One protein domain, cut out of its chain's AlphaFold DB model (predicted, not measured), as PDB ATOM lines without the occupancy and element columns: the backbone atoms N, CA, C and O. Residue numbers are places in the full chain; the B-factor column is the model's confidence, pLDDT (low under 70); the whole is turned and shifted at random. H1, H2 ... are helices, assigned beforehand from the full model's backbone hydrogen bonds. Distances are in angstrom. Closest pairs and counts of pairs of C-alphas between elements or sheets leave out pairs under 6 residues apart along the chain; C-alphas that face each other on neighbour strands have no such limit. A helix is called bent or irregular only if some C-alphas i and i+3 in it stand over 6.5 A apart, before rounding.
ATOM      1  N   LYS A   2     132.315 146.890 142.540       63.91
ATOM      2  CA  LYS A   2     132.441 147.683 143.794       63.91
ATOM      3  C   LYS A   2     131.756 147.055 145.024       63.91
ATOM      4  O   LYS A   2     132.300 147.134 146.117       63.91
ATOM      5  N   ASN A   3     130.621 146.376 144.836       88.06
ATOM      6  CA  ASN A   3     129.897 145.736 145.938       88.06
ATOM      7  C   ASN A   3     130.643 144.512 146.525       88.06
ATOM      8  O   ASN A   3     130.764 144.393 147.737       88.06
ATOM      9  N   LYS A   4     131.253 143.659 145.683       94.12
ATOM     10  CA  LYS A   4     131.981 142.444 146.119       94.12
ATOM     11  C   LYS A   4     133.203 142.772 146.982       94.12
ATOM     12  O   LYS A   4     133.382 142.194 148.048       94.12
ATOM     13  N   ARG A   5     134.004 143.756 146.555       95.44
ATOM     14  CA  ARG A   5     135.167 144.240 147.323       95.44
ATOM     15  C   ARG A   5     134.751 144.835 148.666       95.44
ATOM     16  O   ARG A   5     135.382 144.546 149.673       95.44
ATOM     17  N   LEU A   6     133.670 145.618 148.696       96.75
ATOM     18  CA  LEU A   6     133.161 146.198 149.938       96.75
ATOM     19  C   LEU A   6     132.679 145.122 150.924       96.75
ATOM     20  O   LEU A   6     132.977 145.211 152.112       96.75
ATOM     21  N   LEU A   7     131.961 144.102 150.444       97.19
ATOM     22  CA  LEU A   7     131.525 142.978 151.277       97.19
ATOM     23  C   LEU A   7     132.715 142.179 151.816       97.19
ATOM     24  O   LEU A   7     132.755 141.873 153.005       97.19
ATOM     25  N   ALA A   8     133.712 141.903 150.972       97.56
ATOM     26  CA  ALA A   8     134.943 141.238 151.386       97.56
ATOM     27  C   ALA A   8     135.721 142.050 152.434       97.56
ATOM     28  O   ALA A   8     136.168 141.482 153.427       97.56
ATOM     29  N   LEU A   9     135.815 143.375 152.271       97.81
ATOM     30  CA  LEU A   9     136.455 144.260 153.247       97.81
ATOM     31  C   LEU A   9     135.702 144.267 154.584       97.81
ATOM     32  O   LEU A   9     136.323 144.140 155.631       97.81
ATOM     33  N   ARG A  10     134.365 144.343 154.565       97.94
ATOM     34  CA  ARG A  10     133.546 144.233 155.787       97.94
ATOM     35  C   ARG A  10     133.733 142.885 156.477       97.94
ATOM     36  O   ARG A  10     133.837 142.836 157.697       97.94
ATOM     37  N   SER A  11     133.801 141.801 155.703       98.00
ATOM     38  CA  SER A  11     134.105 140.478 156.247       98.00
ATOM     39  C   SER A  11     135.502 140.429 156.860       98.00
ATOM     40  O   SER A  11     135.662 139.800 157.899       98.00
ATOM     41  N   LEU A  12     136.493 141.085 156.254       98.25
ATOM     42  CA  LEU A  12     137.844 141.182 156.801       98.25
ATOM     43  C   LEU A  12     137.862 141.966 158.120       98.25
ATOM     44  O   LEU A  12     138.490 141.521 159.072       98.25
ATOM     45  N   THR A  13     137.125 143.076 158.212       97.81
ATOM     46  CA  THR A  13     136.939 143.809 159.477       97.81
ATOM     47  C   THR A  13     136.277 142.932 160.544       97.81
ATOM     48  O   THR A  13     136.661 142.967 161.707       97.81
ATOM     49  N   GLY A  14     135.293 142.114 160.159       97.56
ATOM     50  CA  GLY A  14     134.678 141.143 161.063       97.56
ATOM     51  C   GLY A  14     135.667 140.087 161.564       97.56
ATOM     52  O   GLY A  14     135.674 139.799 162.757       97.56
ATOM     53  N   ILE A  15     136.527 139.561 160.679       97.69
ATOM     54  CA  ILE A  15     137.622 138.660 161.067       97.69
ATOM     55  C   ILE A  15     138.536 139.363 162.065       97.69
ATOM     56  O   ILE A  15     138.747 138.815 163.133       97.69
ATOM     57  N   SER A  16     139.007 140.580 161.777       96.44
ATOM     58  CA  SER A  16     139.971 141.259 162.650       96.44
ATOM     59  C   SER A  16     139.424 141.568 164.039       96.44
ATOM     60  O   SER A  16     140.140 141.449 165.025       96.44
ATOM     61  N   ILE A  17     138.146 141.946 164.128       95.12
ATOM     62  CA  ILE A  17     137.482 142.168 165.417       95.12
ATOM     63  C   ILE A  17     137.323 140.842 166.164       95.12
ATOM     64  O   ILE A  17     137.617 140.783 167.352       95.12
ATOM     65  N   GLY A  18     136.844 139.794 165.487       94.94
ATOM     66  CA  GLY A  18     136.621 138.485 166.105       94.94
ATOM     67  C   GLY A  18     137.914 137.810 166.560       94.94
ATOM     68  O   GLY A  18     137.926 137.188 167.616       94.94
ATOM     69  N   ASP A  19     138.981 137.976 165.784       95.19
ATOM     70  CA  ASP A  19     140.340 137.523 166.063       95.19
ATOM     71  C   ASP A  19     140.903 138.207 167.314       95.19
ATOM     72  O   ASP A  19     141.089 137.550 168.333       95.19
ATOM     73  N   ALA A  20     141.025 139.540 167.309       92.75
ATOM     74  CA  ALA A  20     141.514 140.294 168.466       92.75
ATOM     75  C   ALA A  20     140.654 140.051 169.725       92.75
ATOM     76  O   ALA A  20     141.157 139.835 170.831       92.75
ATOM     77  N   PHE A  21     139.326 140.026 169.567       92.00
ATOM     78  CA  PHE A  21     138.434 139.692 170.673       92.00
ATOM     79  C   PHE A  21     138.691 138.277 171.202       92.00
ATOM     80  O   PHE A  21     138.775 138.098 172.410       92.00
ATOM     81  N   GLY A  22     138.823 137.280 170.324       91.06
ATOM     82  CA  GLY A  22     139.096 135.896 170.703       91.06
ATOM     83  C   GLY A  22     140.448 135.727 171.391       91.06
ATOM     84  O   GLY A  22     140.517 135.045 172.411       91.06
ATOM     85  N   GLU A  23     141.479 136.404 170.887       90.56
ATOM     86  CA  GLU A  23     142.834 136.409 171.447       90.56
ATOM     87  C   GLU A  23     142.853 136.911 172.896       90.56
ATOM     88  O   GLU A  23     143.566 136.367 173.737       90.56
ATOM     89  N   SER A  24     141.968 137.854 173.244       88.56
ATOM     90  CA  SER A  24     141.803 138.329 174.631       88.56
ATOM     91  C   SER A  24     141.474 137.204 175.624       88.56
ATOM     92  O   SER A  24     141.656 137.373 176.825       88.56
ATOM     93  N   PHE A  25     140.959 136.066 175.145       88.94
ATOM     94  CA  PHE A  25     140.562 134.911 175.952       88.94
ATOM     95  C   PHE A  25     141.523 133.719 175.817       88.94
ATOM     96  O   PHE A  25     141.161 132.600 176.190       88.94
ATOM     97  N   PHE A  26     142.744 133.928 175.321       84.19
ATOM     98  CA  PHE A  26     143.824 132.947 175.422       84.19
ATOM     99  C   PHE A  26     144.647 133.178 176.696       84.19
ATOM    100  O   PHE A  26     144.966 134.304 177.062       84.19
ATOM    101  N   GLY A  27     144.982 132.097 177.407       83.75
ATOM    102  CA  GLY A  27     145.744 132.173 178.655       83.75
ATOM    103  C   GLY A  27     145.337 131.107 179.666       83.75
ATOM    104  O   GLY A  27     144.858 130.031 179.306       83.75
ATOM    105  N   GLU A  28     145.537 131.399 180.952       88.50
ATOM    106  CA  GLU A  28     145.198 130.476 182.035       88.50
ATOM    107  C   GLU A  28     143.689 130.181 182.057       88.50
ATOM    108  O   GLU A  28     142.861 131.070 182.268       88.50
ATOM    109  N   GLU A  29     143.329 128.904 181.892       89.94
ATOM    110  CA  GLU A  29     141.942 128.452 181.739       89.94
ATOM    111  C   GLU A  29     141.021 128.966 182.853       89.94
ATOM    112  O   GLU A  29     139.885 129.367 182.594       89.94
ATOM    113  N   ARG A  30     141.504 128.991 184.100       92.00
ATOM    114  CA  ARG A  30     140.728 129.461 185.250       92.00
ATOM    115  C   ARG A  30     140.344 130.938 185.117       92.00
ATOM    116  O   ARG A  30     139.188 131.281 185.373       92.00
ATOM    117  N   LEU A  31     141.286 131.793 184.722       89.31
ATOM    118  CA  LEU A  31     141.074 133.237 184.576       89.31
ATOM    119  C   LEU A  31     140.171 133.545 183.379       89.31
ATOM    120  O   LEU A  31     139.228 134.332 183.488       89.31
ATOM    121  N   VAL A  32     140.400 132.852 182.262       89.94
ATOM    122  CA  VAL A  32     139.562 132.950 181.061       89.94
ATOM    123  C   VAL A  32     138.122 132.540 181.374       89.94
ATOM    124  O   VAL A  32     137.185 133.276 181.061       89.94
ATOM    125  N   ARG A  33     137.914 131.404 182.055       90.81
ATOM    126  CA  ARG A  33     136.571 130.940 182.448       90.81
ATOM    127  C   ARG A  33     135.859 131.928 183.364       90.81
ATOM    128  O   ARG A  33     134.667 132.155 183.169       90.81
ATOM    129  N   ALA A  34     136.566 132.515 184.330       92.94
ATOM    130  CA  ALA A  34     135.999 133.536 185.206       92.94
ATOM    131  C   ALA A  34     135.554 134.774 184.409       92.94
ATOM    132  O   ALA A  34     134.423 135.230 184.568       92.94
ATOM    133  N   SER A  35     136.396 135.246 183.487       90.56
ATOM    134  CA  SER A  35     136.110 136.403 182.627       90.56
ATOM    135  C   SER A  35     134.889 136.162 181.732       90.56
ATOM    136  O   SER A  35     133.979 136.989 181.679       90.56
ATOM    137  N   ILE A  36     134.796 134.975 181.116       90.88
ATOM    138  CA  ILE A  36     133.632 134.564 180.313       90.88
ATOM    139  C   ILE A  36     132.355 134.536 181.163       90.88
ATOM    140  O   ILE A  36     131.329 135.079 180.751       90.88
ATOM    141  N   GLN A  37     132.399 133.925 182.353       93.88
ATOM    142  CA  GLN A  37     131.241 133.846 183.254       93.88
ATOM    143  C   GLN A  37     130.758 135.230 183.695       93.88
ATOM    144  O   GLN A  37     129.555 135.459 183.800       93.88
ATOM    145  N   GLN A  38     131.692 136.151 183.922       94.94
ATOM    146  CA  GLN A  38     131.407 137.515 184.358       94.94
ATOM    147  C   GLN A  38     131.095 138.469 183.195       94.94
ATOM    148  O   GLN A  38     130.717 139.610 183.442       94.94
ATOM    149  N   ARG A  39     131.210 138.010 181.937       92.19
ATOM    150  CA  ARG A  39     131.093 138.836 180.720       92.19
ATOM    151  C   ARG A  39     132.057 140.032 180.731       92.19
ATOM    152  O   ARG A  39     131.719 141.114 180.257       92.19
ATOM    153  N   ILE A  40     133.252 139.818 181.273       91.56
ATOM    154  CA  ILE A  40     134.334 140.799 181.322       91.56
ATOM    155  C   ILE A  40     135.348 140.433 180.241       91.56
ATOM    156  O   ILE A  40     135.727 139.270 180.105       91.56
ATOM    157  N   ILE A  41     135.766 141.426 179.461       87.44
ATOM    158  CA  ILE A  41     136.890 141.282 178.532       87.44
ATOM    159  C   ILE A  41     138.169 141.399 179.371       87.44
ATOM    160  O   ILE A  41     138.296 142.401 180.080       87.44
ATOM    161  N   PRO A  42     139.076 140.405 179.342       84.75
ATOM    162  CA  PRO A  42     140.337 140.478 180.073       84.75
ATOM    163  C   PRO A  42     141.109 141.765 179.765       84.75
ATOM    164  O   PRO A  42     141.101 142.246 178.631       84.75
ATOM    165  N   GLU A  43     141.759 142.336 180.781       76.81
ATOM    166  CA  GLU A  43     142.561 143.549 180.609       76.81
ATOM    167  C   GLU A  43     143.745 143.287 179.667       76.81
ATOM    168  O   GLU A  43     144.496 142.326 179.832       76.81
ATOM    169  N   GLY A  44     143.912 144.159 178.675       73.88
ATOM    170  CA  GLY A  44     144.942 144.051 177.649       73.88
ATOM    171  C   GLY A  44     144.579 144.893 176.430       73.88
ATOM    172  O   GLY A  44     143.450 145.364 176.302       73.88
ATOM    173  N   ASN A  45     145.542 145.102 175.533       73.56
ATOM    174  CA  ASN A  45     145.268 145.660 174.212       73.56
ATOM    175  C   ASN A  45     145.305 144.500 173.211       73.56
ATOM    176  O   ASN A  45     146.406 144.129 172.798       73.56
ATOM    177  N   PRO A  46     144.161 143.867 172.899       70.75
ATOM    178  CA  PRO A  46     144.163 142.722 172.011       70.75
ATOM    179  C   PRO A  46     144.646 143.125 170.626       70.75
ATOM    180  O   PRO A  46     144.045 143.967 169.956       70.75
ATOM    181  N   ASP A  47     145.751 142.518 170.221       86.00
ATOM    182  CA  ASP A  47     146.262 142.615 168.866       86.00
ATOM    183  C   ASP A  47     145.633 141.499 168.018       86.00
ATOM    184  O   ASP A  47     145.091 140.524 168.538       86.00
ATOM    185  N   PHE A  48     145.674 141.649 166.702       92.19
ATOM    186  CA  PHE A  48     145.244 140.594 165.794       92.19
ATOM    187  C   PHE A  48     146.358 139.557 165.577       92.19
ATOM    188  O   PHE A  48     147.555 139.860 165.677       92.19
ATOM    189  N   THR A  49     145.965 138.340 165.220       95.06
ATOM    190  CA  THR A  49     146.848 137.178 165.074       95.06
ATOM    191  C   THR A  49     147.094 136.837 163.598       95.06
ATOM    192  O   THR A  49     146.833 137.631 162.677       95.06
ATOM    193  N   ASP A  50     147.643 135.648 163.343       96.00
ATOM    194  CA  ASP A  50     147.832 135.106 162.011       96.00
ATOM    195  C   ASP A  50     146.518 134.950 161.239       96.00
ATOM    196  O   ASP A  50     146.537 135.112 160.013       96.00
ATOM    197  N   ASP A  51     145.383 134.755 161.918       96.19
ATOM    198  CA  ASP A  51     144.040 134.753 161.330       96.19
ATOM    199  C   ASP A  51     143.821 136.001 160.459       96.19
ATOM    200  O   ASP A  51     143.553 135.904 159.250       96.19
ATOM    201  N   THR A  52     144.013 137.186 161.043       97.81
ATOM    202  CA  THR A  52     143.850 138.465 160.344       97.81
ATOM    203  C   THR A  52     144.934 138.699 159.303       97.81
ATOM    204  O   THR A  52     144.626 139.113 158.182       97.81
ATOM    205  N   ILE A  53     146.202 138.413 159.614       97.69
ATOM    206  CA  ILE A  53     147.320 138.635 158.679       97.69
ATOM    207  C   ILE A  53     147.140 137.798 157.405       97.69
ATOM    208  O   ILE A  53     147.335 138.280 156.276       97.69
ATOM    209  N   MET A  54     146.726 136.541 157.560       97.88
ATOM    210  CA  MET A  54     146.441 135.671 156.428       97.88
ATOM    211  C   MET A  54     145.160 136.109 155.697       97.88
ATOM    212  O   MET A  54     145.137 136.122 154.464       97.88
ATOM    213  N   ALA A  55     144.118 136.552 156.404       98.44
ATOM    214  CA  ALA A  55     142.905 137.078 155.774       98.44
ATOM    215  C   ALA A  55     143.149 138.361 154.953       98.44
ATOM    216  O   ALA A  55     142.601 138.494 153.855       98.44
ATOM    217  N   ILE A  56     144.022 139.269 155.413       98.50
ATOM    218  CA  ILE A  56     144.455 140.456 154.650       98.50
ATOM    219  C   ILE A  56     145.056 140.024 153.313       98.50
ATOM    220  O   ILE A  56     144.739 140.579 152.264       98.50
ATOM    221  N   THR A  57     145.909 139.006 153.331       98.44
ATOM    222  CA  THR A  57     146.577 138.513 152.121       98.44
ATOM    223  C   THR A  57     145.576 137.906 151.128       98.44
ATOM    224  O   THR A  57     145.650 138.187 149.930       98.44
ATOM    225  N   VAL A  58     144.579 137.163 151.626       98.56
ATOM    226  CA  VAL A  58     143.447 136.659 150.826       98.56
ATOM    227  C   VAL A  58     142.662 137.805 150.191       98.56
ATOM    228  O   VAL A  58     142.409 137.780 148.987       98.56
ATOM    229  N   PHE A  59     142.319 138.836 150.967       98.62
ATOM    230  CA  PHE A  59     141.635 140.018 150.448       98.62
ATOM    231  C   PHE A  59     142.436 140.700 149.332       98.62
ATOM    232  O   PHE A  59     141.869 141.019 148.290       98.62
ATOM    233  N   ARG A  60     143.754 140.868 149.508       98.50
ATOM    234  CA  ARG A  60     144.622 141.504 148.502       98.50
ATOM    235  C   ARG A  60     144.688 140.713 147.197       98.50
ATOM    236  O   ARG A  60     144.658 141.326 146.137       98.50
ATOM    237  N   SER A  61     144.701 139.379 147.260       98.56
ATOM    238  CA  SER A  61     144.597 138.547 146.054       98.56
ATOM    239  C   SER A  61     143.281 138.809 145.317       98.56
ATOM    240  O   SER A  61     143.279 139.086 144.121       98.56
ATOM    241  N   LEU A  62     142.154 138.791 146.036       98.12
ATOM    242  CA  LEU A  62     140.835 139.041 145.444       98.12
ATOM    243  C   LEU A  62     140.717 140.463 144.881       98.12
ATOM    244  O   LEU A  62     140.099 140.673 143.838       98.12
ATOM    245  N   GLU A  63     141.307 141.449 145.555       97.00
ATOM    246  CA  GLU A  63     141.341 142.832 145.095       97.00
ATOM    247  C   GLU A  63     142.131 142.973 143.789       97.00
ATOM    248  O   GLU A  63     141.631 143.603 142.849       97.00
ATOM    249  N   GLN A  64     143.319 142.369 143.728       97.50
ATOM    250  CA  GLN A  64     144.259 142.502 142.620       97.50
ATOM    251  C   GLN A  64     143.867 141.656 141.403       97.50
ATOM    252  O   GLN A  64     143.884 142.162 140.283       97.50
ATOM    253  N   PHE A  65     143.482 140.396 141.615       97.75
ATOM    254  CA  PHE A  65     143.283 139.415 140.542       97.75
ATOM    255  C   PHE A  65     141.812 139.061 140.306       97.75
ATOM    256  O   PHE A  65     141.461 138.478 139.287       97.75
ATOM    257  N   GLY A  66     140.914 139.411 141.233       97.31
ATOM    258  CA  GLY A  66     139.510 138.997 141.161       97.31
ATOM    259  C   GLY A  66     139.279 137.513 141.465       97.31
ATOM    260  O   GLY A  66     138.154 137.030 141.295       97.31
ATOM    261  N   GLU A  67     140.321 136.816 141.915       98.06
ATOM    262  CA  GLU A  67     140.354 135.417 142.327       98.06
ATOM    263  C   GLU A  67     141.561 135.153 143.245       98.06
ATOM    264  O   GLU A  67     142.322 136.062 143.594       98.06
ATOM    265  N   ILE A  68     141.701 133.908 143.687       98.25
ATOM    266  CA  ILE A  68     142.813 133.446 144.502       98.25
ATOM    267  C   ILE A  68     143.976 133.022 143.610       98.25
ATOM    268  O   ILE A  68     143.927 131.989 142.936       98.25
ATOM    269  N   ASP A  69     145.044 133.803 143.680       98.50
ATOM    270  CA  ASP A  69     146.342 133.501 143.099       98.50
ATOM    271  C   ASP A  69     147.224 132.823 144.160       98.50
ATOM    272  O   ASP A  69     147.539 133.404 145.200       98.50
ATOM    273  N   GLN A  70     147.543 131.545 143.950       98.12
ATOM    274  CA  GLN A  70     148.178 130.705 144.970       98.12
ATOM    275  C   GLN A  70     149.656 131.049 145.169       98.12
ATOM    276  O   GLN A  70     150.128 131.018 146.306       98.12
ATOM    277  N   ASP A  71     150.351 131.433 144.099       98.12
ATOM    278  CA  ASP A  71     151.749 131.863 144.155       98.12
ATOM    279  C   ASP A  71     151.869 133.192 144.906       98.12
ATOM    280  O   ASP A  71     152.690 133.328 145.816       98.12
ATOM    281  N   PHE A  72     150.978 134.144 144.618       98.50
ATOM    282  CA  PHE A  72     150.870 135.395 145.361       98.50
ATOM    283  C   PHE A  72     150.583 135.149 146.843       98.50
ATOM    284  O   PHE A  72     151.216 135.765 147.705       98.50
ATOM    285  N   LEU A  73     149.637 134.258 147.167       98.50
ATOM    286  CA  LEU A  73     149.352 133.910 148.557       98.50
ATOM    287  C   LEU A  73     150.583 133.308 149.243       98.50
ATOM    288  O   LEU A  73     150.928 133.754 150.334       98.50
ATOM    289  N   ALA A  74     151.256 132.338 148.621       98.00
ATOM    290  CA  ALA A  74     152.456 131.713 149.171       98.00
ATOM    291  C   ALA A  74     153.562 132.742 149.446       98.00
ATOM    292  O   ALA A  74     154.115 132.783 150.551       98.00
ATOM    293  N   GLU A  75     153.835 133.625 148.481       98.00
ATOM    294  CA  GLU A  75     154.831 134.690 148.613       98.00
ATOM    295  C   GLU A  75     154.471 135.646 149.757       98.00
ATOM    296  O   GLU A  75     155.291 135.922 150.637       98.00
ATOM    297  N   LYS A  76     153.233 136.157 149.781       98.44
ATOM    298  CA  LYS A  76     152.813 137.163 150.764       98.44
ATOM    299  C   LYS A  76     152.615 136.594 152.159       98.44
ATOM    300  O   LYS A  76     152.980 137.274 153.113       98.44
ATOM    301  N   PHE A  77     152.104 135.371 152.303       98.06
ATOM    302  CA  PHE A  77     152.058 134.705 153.604       98.06
ATOM    303  C   PHE A  77     153.464 134.549 154.175       98.06
ATOM    304  O   PHE A  77     153.698 134.946 155.311       98.06
ATOM    305  N   THR A  78     154.405 134.060 153.363       98.00
ATOM    306  CA  THR A  78     155.802 133.897 153.779       98.00
ATOM    307  C   THR A  78     156.413 135.242 154.147       98.00
ATOM    308  O   THR A  78     156.981 135.388 155.226       98.00
ATOM    309  N   LYS A  79     156.245 136.267 153.306       98.06
ATOM    310  CA  LYS A  79     156.756 137.611 153.589       98.06
ATOM    311  C   LYS A  79     156.197 138.180 154.894       98.06
ATOM    312  O   LYS A  79     156.976 138.665 155.706       98.06
ATOM    313  N   ASN A  80     154.881 138.119 155.093       97.50
ATOM    314  CA  ASN A  80     154.231 138.661 156.286       97.50
ATOM    315  C   ASN A  80     154.631 137.893 157.549       97.50
ATOM    316  O   ASN A  80     154.888 138.519 158.571       97.50
ATOM    317  N   TYR A  81     154.779 136.568 157.459       97.56
ATOM    318  CA  TYR A  81     155.285 135.744 158.554       97.56
ATOM    319  C   TYR A  81     156.664 136.210 159.048       97.56
ATOM    320  O   TYR A  81     156.906 136.253 160.247       97.56
ATOM    321  N   TYR A  82     157.574 136.609 158.151       97.81
ATOM    322  CA  TYR A  82     158.897 137.111 158.553       97.81
ATOM    323  C   TYR A  82     158.913 138.573 159.011       97.81
ATOM    324  O   TYR A  82     159.941 139.013 159.522       97.81
ATOM    325  N   LEU A  83     157.822 139.326 158.831       97.12
ATOM    326  CA  LEU A  83     157.690 140.642 159.461       97.12
ATOM    327  C   LEU A  83     157.421 140.501 160.960       97.12
ATOM    328  O   LEU A  83     157.927 141.304 161.736       97.12
ATOM    329  N   ASP A  84     156.661 139.478 161.353       94.81
ATOM    330  CA  ASP A  84     156.404 139.149 162.750       94.81
ATOM    331  C   ASP A  84     156.054 137.662 162.897       94.81
ATOM    332  O   ASP A  84     154.949 137.216 162.574       94.81
ATOM    333  N   THR A  85     157.015 136.878 163.387       94.19
ATOM    334  CA  THR A  85     156.850 135.429 163.548       94.19
ATOM    335  C   THR A  85     156.013 135.063 164.773       94.19
ATOM    336  O   THR A  85     155.604 133.908 164.893       94.19
ATOM    337  N   ASN A  86     155.767 136.007 165.690       92.62
ATOM    338  CA  ASN A  86     155.119 135.768 166.979       92.62
ATOM    339  C   ASN A  86     153.645 136.196 166.969       92.62
ATOM    340  O   ASN A  86     153.167 136.869 167.877       92.62
ATOM    341  N   ARG A  87     152.929 135.807 165.910       93.44
ATOM    342  CA  ARG A  87     151.527 136.184 165.667       93.44
ATOM    343  C   ARG A  87     150.514 135.071 165.911       93.44
ATOM    344  O   ARG A  87     149.394 135.199 165.460       93.44
ATOM    345  N   GLY A  88     150.891 133.990 166.593       90.31
ATOM    346  CA  GLY A  88     149.973 132.871 166.871       90.31
ATOM    347  C   GLY A  88     150.023 131.721 165.859       90.31
ATOM    348  O   GLY A  88     149.334 130.718 166.040       90.31
ATOM    349  N   TYR A  89     150.913 131.795 164.859       91.00
ATOM    350  CA  TYR A  89     151.100 130.730 163.872       91.00
ATOM    351  C   TYR A  89     151.300 129.357 164.526       91.00
ATOM    352  O   TYR A  89     152.177 129.159 165.365       91.00
ATOM    353  N   GLY A  90     150.531 128.366 164.071       87.62
ATOM    354  CA  GLY A  90     150.668 126.999 164.571       87.62
ATOM    355  C   GLY A  90     152.066 126.402 164.304       87.62
ATOM    356  O   GLY A  90     152.677 126.716 163.279       87.62
ATOM    357  N   PRO A  91     152.553 125.443 165.120       85.88
ATOM    358  CA  PRO A  91     153.928 124.935 165.037       85.88
ATOM    359  C   PRO A  91     154.364 124.454 163.644       85.88
ATOM    360  O   PRO A  91     155.488 124.690 163.204       85.88
ATOM    361  N   SER A  92     153.451 123.812 162.905       85.44
ATOM    362  CA  SER A  92     153.731 123.326 161.546       85.44
ATOM    363  C   SER A  92     153.935 124.451 160.522       85.44
ATOM    364  O   SER A  92     154.510 124.222 159.457       85.44
ATOM    365  N   MET A  93     153.422 125.655 160.784       91.06
ATOM    366  CA  MET A  93     153.550 126.798 159.882       91.06
ATOM    367  C   MET A  93     154.954 127.391 159.910       91.06
ATOM    368  O   MET A  93     155.438 127.797 158.858       91.06
ATOM    369  N   HIS A  94     155.654 127.338 161.045       93.19
ATOM    370  CA  HIS A  94     157.049 127.777 161.118       93.19
ATOM    371  C   HIS A  94     157.951 126.986 160.164       93.19
ATOM    372  O   HIS A  94     158.746 127.573 159.434       93.19
ATOM    373  N   LEU A  95     157.786 125.657 160.126       91.56
ATOM    374  CA  LEU A  95     158.519 124.793 159.196       91.56
ATOM    375  C   LEU A  95     158.147 125.110 157.744       91.56
ATOM    376  O   LEU A  95     159.031 125.341 156.931       91.56
ATOM    377  N   TYR A  96     156.850 125.242 157.451       93.06
ATOM    378  CA  TYR A  96     156.376 125.607 156.112       93.06
ATOM    379  C   TYR A  96     157.023 126.895 155.589       93.06
ATOM    380  O   TYR A  96     157.576 126.911 154.494       93.06
ATOM    381  N   PHE A  97     156.986 127.976 156.371       96.19
ATOM    382  CA  PHE A  97     157.527 129.262 155.928       96.19
ATOM    383  C   PHE A  97     159.054 129.279 155.872       96.19
ATOM    384  O   PHE A  97     159.636 130.085 155.144       96.19
ATOM    385  N   ARG A  98     159.729 128.413 156.634       96.06
ATOM    386  CA  ARG A  98     161.172 128.195 156.502       96.06
ATOM    387  C   ARG A  98     161.502 127.526 155.174       96.06
ATOM    388  O   ARG A  98     162.376 128.022 154.467       96.06
ATOM    389  N   ASP A  99     160.798 126.456 154.835       95.31
ATOM    390  CA  ASP A  99     161.066 125.661 153.635       95.31
ATOM    391  C   ASP A  99     160.763 126.493 152.370       95.31
ATOM    392  O   ASP A  99     161.633 126.680 151.520       95.31
ATOM    393  N   VAL A 100     159.616 127.188 152.330       96.00
ATOM    394  CA  VAL A 100     159.282 128.118 151.227       96.00
ATOM    395  C   VAL A 100     160.290 129.268 151.105       96.00
ATOM    396  O   VAL A 100     160.690 129.627 149.999       96.00
ATOM    397  N   LYS A 101     160.765 129.846 152.219       96.31
ATOM    398  CA  LYS A 101     161.817 130.882 152.171       96.31
ATOM    399  C   LYS A 101     163.157 130.339 151.672       96.31
ATOM    400  O   LYS A 101     163.936 131.103 151.107       96.31
ATOM    401  N   SER A 102     163.427 129.054 151.888       95.06
ATOM    402  CA  SER A 102     164.662 128.394 151.445       95.06
ATOM    403  C   SER A 102     164.671 128.110 149.939       95.06
ATOM    404  O   SER A 102     165.708 127.733 149.404       95.06
ATOM    405  N   GLY A 103     163.551 128.363 149.251       94.00
ATOM    406  CA  GLY A 103     163.409 128.223 147.804       94.00
ATOM    407  C   GLY A 103     162.549 127.036 147.380       94.00
ATOM    408  O   GLY A 103     162.335 126.864 146.180       94.00
ATOM    409  N   ASP A 104     162.032 126.249 148.326       95.06
ATOM    410  CA  ASP A 104     161.166 125.119 148.005       95.06
ATOM    411  C   ASP A 104     159.833 125.603 147.427       95.06
ATOM    412  O   ASP A 104     159.240 126.592 147.878       95.06
ATOM    413  N   TYR A 105     159.320 124.878 146.431       95.31
ATOM    414  CA  TYR A 105     158.045 125.228 145.824       95.31
ATOM    415  C   TYR A 105     156.906 124.989 146.821       95.31
ATOM    416  O   TYR A 105     156.719 123.878 147.324       95.31
ATOM    417  N   TRP A 106     156.104 126.026 147.087       94.88
ATOM    418  CA  TRP A 106     155.068 126.008 148.130       94.88
ATOM    419  C   TRP A 106     154.121 124.812 148.026       94.88
ATOM    420  O   TRP A 106     153.649 124.306 149.047       94.88
ATOM    421  N   LYS A 107     153.847 124.349 146.801       93.25
ATOM    422  CA  LYS A 107     152.954 123.223 146.554       93.25
ATOM    423  C   LYS A 107     153.554 121.935 147.100       93.25
ATOM    424  O   LYS A 107     152.880 121.204 147.815       93.25
ATOM    425  N   GLU A 108     154.829 121.686 146.842       91.56
ATOM    426  CA  GLU A 108     155.523 120.507 147.362       91.56
ATOM    427  C   GLU A 108     155.553 120.530 148.892       91.56
ATOM    428  O   GLU A 108     155.141 119.558 149.528       91.56
ATOM    429  N   VAL A 109     155.896 121.680 149.483       91.75
ATOM    430  CA  VAL A 109     155.913 121.866 150.943       91.75
ATOM    431  C   VAL A 109     154.524 121.645 151.551       91.75
ATOM    432  O   VAL A 109     154.379 120.934 152.548       91.75
ATOM    433  N   SER A 110     153.468 122.217 150.959       88.50
ATOM    434  CA  SER A 110     152.115 122.070 151.500       88.50
ATOM    435  C   SER A 110     151.601 120.635 151.408       88.50
ATOM    436  O   SER A 110     150.889 120.204 152.315       88.50
ATOM    437  N   TYR A 111     151.915 119.909 150.334       85.31
ATOM    438  CA  TYR A 111     151.475 118.524 150.145       85.31
ATOM    439  C   TYR A 111     152.327 117.511 150.923       85.31
ATOM    440  O   TYR A 111     151.831 116.431 151.244       85.31
ATOM    441  N   ALA A 112     153.575 117.850 151.258       82.62
ATOM    442  CA  ALA A 112     154.448 117.028 152.097       82.62
ATOM    443  C   ALA A 112     154.013 117.008 153.575       82.62
ATOM    444  O   ALA A 112     154.353 116.082 154.317       82.62
ATOM    445  N   LYS A 113     153.235 118.003 154.021       71.44
ATOM    446  CA  LYS A 113     152.750 118.073 155.402       71.44
ATOM    447  C   LYS A 113     151.867 116.878 155.789       71.44
ATOM    448  O   LYS A 113     151.049 116.390 155.009       71.44
ATOM    449  N   PHE A 114     151.989 116.474 157.058       60.00
ATOM    450  CA  PHE A 114     151.219 115.392 157.691       60.00
ATOM    451  C   PHE A 114     151.328 114.051 156.950       60.00
ATOM    452  O   PHE A 114     150.333 113.349 156.815       60.00
ATOM    453  N   GLU A 115     152.512 113.717 156.421       58.38
ATOM    454  CA  GLU A 115     152.744 112.474 155.659       58.38
ATOM    455  C   GLU A 115     151.775 112.317 154.468       58.38
ATOM    456  O   GLU A 115     151.376 111.216 154.091       58.38
ATOM    457  N   GLY A 116     151.325 113.435 153.888       53.31
ATOM    458  CA  GLY A 116     150.332 113.447 152.814       53.31
ATOM    459  C   GLY A 116     148.882 113.212 153.264       53.31
ATOM    460  O   GLY A 116     147.992 113.162 152.411       53.31
ATOM    461  N   GLN A 117     148.610 113.107 154.571       50.88
ATOM    462  CA  GLN A 117     147.247 113.079 155.131       50.88
ATOM    463  C   GLN A 117     146.581 114.467 155.123       50.88
ATOM    464  O   GLN A 117     145.352 114.567 155.184       50.88
ATOM    465  N   GLY A 118     147.388 115.523 154.977       51.81
ATOM    466  CA  GLY A 118     146.961 116.917 154.955       51.81
ATOM    467  C   GLY A 118     146.775 117.518 156.347       51.81
ATOM    468  O   GLY A 118     146.559 116.820 157.338       51.81
ATOM    469  N   SER A 119     146.869 118.846 156.433       54.50
ATOM    470  CA  SER A 119     146.620 119.556 157.689       54.50
ATOM    471  C   SER A 119     145.129 119.599 157.994       54.50
ATOM    472  O   SER A 119     144.360 120.189 157.240       54.50
ATOM    473  N   MET A 120     144.723 119.020 159.125       61.72
ATOM    474  CA  MET A 120     143.352 119.128 159.648       61.72
ATOM    475  C   MET A 120     143.150 120.385 160.513       61.72
ATOM    476  O   MET A 120     142.143 120.505 161.211       61.72
ATOM    477  N   GLY A 121     144.124 121.301 160.506       67.25
ATOM    478  CA  GLY A 121     144.049 122.569 161.220       67.25
ATOM    479  C   GLY A 121     142.960 123.489 160.665       67.25
ATOM    480  O   GLY A 121     142.535 123.384 159.515       67.25
ATOM    481  N   ASN A 122     142.525 124.437 161.490       82.75
ATOM    482  CA  ASN A 122     141.565 125.477 161.115       82.75
ATOM    483  C   ASN A 122     142.172 126.579 160.232       82.75
ATOM    484  O   ASN A 122     141.424 127.439 159.768       82.75
ATOM    485  N   GLY A 123     143.484 126.553 159.966       82.75
ATOM    486  CA  GLY A 123     144.197 127.649 159.316       82.75
ATOM    487  C   GLY A 123     143.645 128.011 157.938       82.75
ATOM    488  O   GLY A 123     143.553 129.183 157.582       82.75
ATOM    489  N   GLY A 124     143.202 127.020 157.158       86.12
ATOM    490  CA  GLY A 124     142.491 127.264 155.898       86.12
ATOM    491  C   GLY A 124     141.125 127.941 156.084       86.12
ATOM    492  O   GLY A 124     140.744 128.802 155.292       86.12
ATOM    493  N   ALA A 125     140.397 127.579 157.142       89.06
ATOM    494  CA  ALA A 125     139.046 128.060 157.414       89.06
ATOM    495  C   ALA A 125     139.015 129.472 158.020       89.06
ATOM    496  O   ALA A 125     138.125 130.246 157.670       89.06
ATOM    497  N   MET A 126     139.984 129.829 158.870       93.25
ATOM    498  CA  MET A 126     140.006 131.114 159.591       93.25
ATOM    499  C   MET A 126     139.986 132.342 158.665       93.25
ATOM    500  O   MET A 126     139.406 133.375 158.980       93.25
ATOM    501  N   ARG A 127     140.531 132.192 157.452       94.44
ATOM    502  CA  ARG A 127     140.620 133.242 156.423       94.44
ATOM    503  C   ARG A 127     139.567 133.135 155.312       94.44
ATOM    504  O   ARG A 127     139.548 133.954 154.395       94.44
ATOM    505  N   ALA A 128     138.699 132.120 155.348       93.94
ATOM    506  CA  ALA A 128     137.811 131.787 154.230       93.94
ATOM    507  C   ALA A 128     136.586 132.713 154.105       93.94
ATOM    508  O   ALA A 128     136.007 132.814 153.021       93.94
ATOM    509  N   ALA A 129     136.188 133.413 155.176       95.94
ATOM    510  CA  ALA A 129     134.988 134.258 155.157       95.94
ATOM    511  C   ALA A 129     135.081 135.402 154.125       95.94
ATOM    512  O   ALA A 129     134.096 135.695 153.447       95.94
ATOM    513  N   VAL A 130     136.283 135.957 153.910       98.06
ATOM    514  CA  VAL A 130     136.545 136.986 152.885       98.06
ATOM    515  C   VAL A 130     136.180 136.488 151.480       98.06
ATOM    516  O   VAL A 130     135.574 137.217 150.696       98.06
ATOM    517  N   ILE A 131     136.499 135.225 151.176       98.00
ATOM    518  CA  ILE A 131     136.196 134.576 149.892       98.00
ATOM    519  C   ILE A 131     134.684 134.404 149.741       98.00
ATOM    520  O   ILE A 131     134.127 134.722 148.691       98.00
ATOM    521  N   GLY A 132     134.014 133.960 150.809       96.06
ATOM    522  CA  GLY A 132     132.560 133.812 150.832       96.06
ATOM    523  C   GLY A 132     131.829 135.129 150.583       96.06
ATOM    524  O   GLY A 132     130.892 135.173 149.790       96.06
ATOM    525  N   ALA A 133     132.297 136.218 151.194       97.00
ATOM    526  CA  ALA A 133     131.739 137.548 150.981       97.00
ATOM    527  C   ALA A 133     132.008 138.088 149.564       97.00
ATOM    528  O   ALA A 133     131.157 138.772 148.994       97.00
ATOM    529  N   TYR A 134     133.164 137.775 148.974       97.94
ATOM    530  CA  TYR A 134     133.505 138.212 147.620       97.94
ATOM    531  C   TYR A 134     132.689 137.484 146.541       97.94
ATOM    532  O   TYR A 134     132.231 138.116 145.589       97.94
ATOM    533  N   PHE A 135     132.470 136.176 146.703       95.94
ATOM    534  CA  PHE A 135     131.737 135.313 145.766       95.94
ATOM    535  C   PHE A 135     130.321 134.964 146.253       95.94
ATOM    536  O   PHE A 135     129.816 133.880 145.975       95.94
ATOM    537  N   TYR A 136     129.671 135.874 146.983       95.00
ATOM    538  CA  TYR A 136     128.355 135.639 147.595       95.00
ATOM    539  C   TYR A 136     127.254 135.226 146.596       95.00
ATOM    540  O   TYR A 136     126.254 134.632 146.988       95.00
ATOM    541  N   ASP A 137     127.426 135.575 145.321       94.06
ATOM    542  CA  ASP A 137     126.509 135.346 144.204       94.06
ATOM    543  C   ASP A 137     126.957 134.214 143.260       94.06
ATOM    544  O   ASP A 137     126.255 133.918 142.298       94.06
ATOM    545  N   ASP A 138     128.105 133.574 143.514       94.62
ATOM    546  CA  ASP A 138     128.670 132.514 142.669       94.62
ATOM    547  C   ASP A 138     129.310 131.416 143.530       94.62
ATOM    548  O   ASP A 138     130.500 131.435 143.857       94.62
ATOM    549  N   PHE A 139     128.499 130.425 143.905       91.25
ATOM    550  CA  PHE A 139     128.929 129.329 144.774       91.25
ATOM    551  C   PHE A 139     129.979 128.410 144.138       91.25
ATOM    552  O   PHE A 139     130.752 127.785 144.869       91.25
ATOM    553  N   THR A 140     130.023 128.325 142.807       92.12
ATOM    554  CA  THR A 140     131.029 127.532 142.092       92.12
ATOM    555  C   THR A 140     132.393 128.178 142.277       92.12
ATOM    556  O   THR A 140     133.299 127.552 142.831       92.12
ATOM    557  N   ARG A 141     132.503 129.473 141.952       93.06
ATOM    558  CA  ARG A 141     133.747 130.223 142.148       93.06
ATOM    559  C   ARG A 141     134.119 130.346 143.618       93.06
ATOM    560  O   ARG A 141     135.301 130.248 143.936       93.06
ATOM    561  N   LEU A 142     133.148 130.505 144.522       94.62
ATOM    562  CA  LEU A 142     133.386 130.503 145.969       94.62
ATOM    563  C   LEU A 142     134.120 129.233 146.393       94.62
ATOM    564  O   LEU A 142     135.147 129.312 147.067       94.62
ATOM    565  N   LYS A 143     133.600 128.069 145.992       90.88
ATOM    566  CA  LYS A 143     134.179 126.776 146.350       90.88
ATOM    567  C   LYS A 143     135.591 126.625 145.782       90.88
ATOM    568  O   LYS A 143     136.501 126.315 146.544       90.88
ATOM    569  N   GLU A 144     135.773 126.891 144.491       93.06
ATOM    570  CA  GLU A 144     137.077 126.789 143.819       93.06
ATOM    571  C   GLU A 144     138.129 127.691 144.475       93.06
ATOM    572  O   GLU A 144     139.249 127.269 144.750       93.06
ATOM    573  N   ASN A 145     137.760 128.934 144.790       96.56
ATOM    574  CA  ASN A 145     138.670 129.892 145.408       96.56
ATOM    575  C   ASN A 145     138.968 129.548 146.873       96.56
ATOM    576  O   ASN A 145     140.099 129.724 147.329       96.56
ATOM    577  N   ALA A 146     137.991 129.019 147.613       93.69
ATOM    578  CA  ALA A 146     138.218 128.522 148.966       93.69
ATOM    579  C   ALA A 146     139.178 127.320 148.972       93.69
ATOM    580  O   ALA A 146     140.084 127.274 149.804       93.69
ATOM    581  N   GLU A 147     139.025 126.389 148.026       90.94
ATOM    582  CA  GLU A 147     139.931 125.247 147.849       90.94
ATOM    583  C   GLU A 147     141.350 125.717 147.495       90.94
ATOM    584  O   GLU A 147     142.291 125.357 148.201       90.94
ATOM    585  N   ARG A 148     141.496 126.611 146.506       94.88
ATOM    586  CA  ARG A 148     142.792 127.198 146.110       94.88
ATOM    587  C   ARG A 148     143.486 127.918 147.263       94.88
ATOM    588  O   ARG A 148     144.682 127.734 147.467       94.88
ATOM    589  N   SER A 149     142.747 128.705 148.051       95.31
ATOM    590  CA  SER A 149     143.297 129.393 149.229       95.31
ATOM    591  C   SER A 149     143.763 128.407 150.297       95.31
ATOM    592  O   SER A 149     144.820 128.601 150.901       95.31
ATOM    593  N   CYS A 150     142.995 127.342 150.540       91.56
ATOM    594  CA  CYS A 150     143.329 126.312 151.517       91.56
ATOM    595  C   CYS A 150     144.583 125.525 151.104       91.56
ATOM    596  O   CYS A 150     145.490 125.354 151.921       91.56
ATOM    597  N   GLU A 151     144.668 125.132 149.828       91.25
ATOM    598  CA  GLU A 151     145.746 124.314 149.252       91.25
ATOM    599  C   GLU A 151     147.140 124.898 149.499       91.25
ATOM    600  O   GLU A 151     148.083 124.139 149.663       91.25
ATOM    601  N   VAL A 152     147.277 126.225 149.608       94.00
ATOM    602  CA  VAL A 152     148.583 126.875 149.818       94.00
ATOM    603  C   VAL A 152     149.282 126.398 151.092       94.00
ATOM    604  O   VAL A 152     150.503 126.303 151.116       94.00
ATOM    605  N   THR A 153     148.535 126.104 152.159       90.19
ATOM    606  CA  THR A 153     149.108 125.762 153.481       90.19
ATOM    607  C   THR A 153     148.522 124.501 154.111       90.19
ATOM    608  O   THR A 153     149.112 123.938 155.034       90.19
ATOM    609  N   HIS A 154     147.342 124.092 153.651       86.25
ATOM    610  CA  HIS A 154     146.536 122.994 154.176       86.25
ATOM    611  C   HIS A 154     146.080 122.092 153.019       86.25
ATOM    612  O   HIS A 154     144.931 121.652 152.967       86.25
ATOM    613  N   ALA A 155     146.979 121.829 152.065       80.25
ATOM    614  CA  ALA A 155     146.730 120.844 151.024       80.25
ATOM    615  C   ALA A 155     146.343 119.487 151.629       80.25
ATOM    616  O   ALA A 155     146.926 119.020 152.610       80.25
ATOM    617  N   ASN A 156     145.358 118.847 151.008       68.00
ATOM    618  CA  ASN A 156     145.014 117.460 151.264       68.00
ATOM    619  C   ASN A 156     144.991 116.724 149.925       68.00
ATOM    620  O   ASN A 156     144.396 117.196 148.956       68.00
ATOM    621  N   ARG A 157     145.652 115.566 149.870       60.00
ATOM    622  CA  ARG A 157     145.741 114.747 148.658       60.00
ATOM    623  C   ARG A 157     144.412 114.081 148.304       60.00
ATOM    624  O   ARG A 157     144.192 113.762 147.140       60.00
ATOM    625  N   LYS A 158     143.525 113.868 149.284       54.41
ATOM    626  CA  LYS A 158     142.206 113.277 149.048       54.41
ATOM    627  C   LYS A 158     141.196 114.348 148.637       54.41
ATOM    628  O   LYS A 158     141.048 115.337 149.366       54.41
ATOM    629  N   PRO A 159     140.435 114.131 147.546       47.19
ATOM    630  CA  PRO A 159     139.284 114.959 147.216       47.19
ATOM    631  C   PRO A 159     138.368 115.108 148.433       47.19
ATOM    632  O   PRO A 159     138.129 114.134 149.146       47.19
ATOM    633  N   TRP A 160     137.794 116.295 148.649       45.59
ATOM    634  CA  TRP A 160     136.858 116.547 149.758       45.59
ATOM    635  C   TRP A 160     135.751 115.475 149.865       45.59
ATOM    636  O   TRP A 160     135.371 115.073 150.959       45.59
ATOM    637  N   LYS A 161     135.278 114.949 148.727       42.91
ATOM    638  CA  LYS A 161     134.244 113.899 148.658       42.91
ATOM    639  C   LYS A 161     134.674 112.552 149.261       42.91
ATOM    640  O   LYS A 161     133.816 111.752 149.616       42.91
ATOM    641  N   GLU A 162     135.975 112.308 149.366       41.84
ATOM    642  CA  GLU A 162     136.575 111.069 149.874       41.84
ATOM    643  C   GLU A 162     137.106 111.219 151.309       41.84
ATOM    644  O   GLU A 162     137.545 110.245 151.929       41.84
ATOM    645  N   GLN A 163     137.051 112.432 151.864       47.62
ATOM    646  CA  GLN A 163     137.385 112.692 153.257       47.62
ATOM    647  C   GLN A 163     136.208 112.233 154.128       47.62
ATOM    648  O   GLN A 163     135.141 112.848 154.149       47.62
ATOM    649  N   ARG A 164     136.377 111.107 154.836       41.81
ATOM    650  CA  ARG A 164     135.367 110.631 155.791       41.81
ATOM    651  C   ARG A 164     135.199 111.683 156.898       41.81
ATOM    652  O   ARG A 164     136.212 112.142 157.429       41.81
ATOM    653  N   PRO A 165     133.965 112.055 157.287       45.75
ATOM    654  CA  PRO A 165     133.778 112.814 158.515       45.75
ATOM    655  C   PRO A 165     134.369 112.017 159.685       45.75
ATOM    656  O   PRO A 165     134.320 110.785 159.682       45.75
ATOM    657  N   LEU A 166     134.959 112.727 160.652       45.81
ATOM    658  CA  LEU A 166     135.524 112.121 161.858       45.81
ATOM    659  C   LEU A 166     134.500 111.147 162.477       45.81
ATOM    660  O   LEU A 166     133.316 111.486 162.493       45.81
TER     661      LEU A 166
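This is residues 2 to 166 of the 195 residues of an uncharacterized protein of Chryseobacterium hagamense (UniProt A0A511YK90). H1, H3 and H8 lie side by side, their centres making a triangle; H4 crosses H3, and H9 slants past H8 and the short H7 to meet H4. The H5 and H6 hairpin packs on H4 and one end of H9, while H2 lies away from this body, beyond the last residue of H1. The printed part has 165 residues with nine named helices, H1 to H9 in chain order, and no named strand: all helix. It is compact, with a radius of gyration of the C-alphas of 16.8 A and spans of 45, 40 and 36 A.

H1, residues 2 to 23, begins with C-alpha 2 at (132.441, 147.683, 143.794) and is 31.6 A long. H2 is residues 29 to 38, with C-alpha 38 at (131.407, 137.515, 184.358). H3, residues 50 to 65, measures 22.4 A, and H4, residues 70 to 83, 20.0 A. H5 is residues 91 to 101. H6, residues 106 to 116, is irregular: C-alphas 111 and 114 are 8.2 A apart. H7 is residues 123 to 126 and H8 residues 129 to 134. H9, residues 139 to 154, runs 20.9 A to C-alpha 154 at (146.536, 122.994, 154.176).

H3 and H9 are the hubs, touching four helices each. H1 and H3 touch at a shallow tilt of 9 degrees, opposite ways, the closest C-alphas being Ser 16 and Thr 52 at 5.3 A. H1 touches H8 at a shallow tilt of 10 degrees, closest at the C-alphas of Lys 4 and Tyr 134, 4.7 A. H3 and H4 form a helical hairpin at a steep tilt of 41 degrees, closest at the C-alphas of Met 54 and Phe 77, 6.4 A. H9 touches H7, with residues 149 to 154 alone, closest at the C-alphas of Gly 124 and Cys 150, 4.6 A. H9 touches H6, with residues 151 to 154 alone, about perpendicular at 76 degrees; the closest C-alphas are Ser 110 and Thr 153, 5.2 A. H4 and H5 touch, closest at the C-alphas of Thr 78 and Phe 97, 5.4 A. H2 touches no helix. Every O i to N i+4 pair is within hydrogen-bond range in H1, H2, H3, H4 and H8, against 6 of 7 in H5, 4 of 7 in H6 and 10 of 12 in H9; H7 is too short for such a pair.

The C-alphas of Gln 38 and Gly 103, the two farthest apart, are 49.5 A apart. The printed part has no cut. The link from H2 to H3, 11 residues, is long. Residues 161 to 166 stand free. The mean pLDDT of the printed part is 88.2; residue 2, residues 114 to 121 and residues 156 to 166 are under 70.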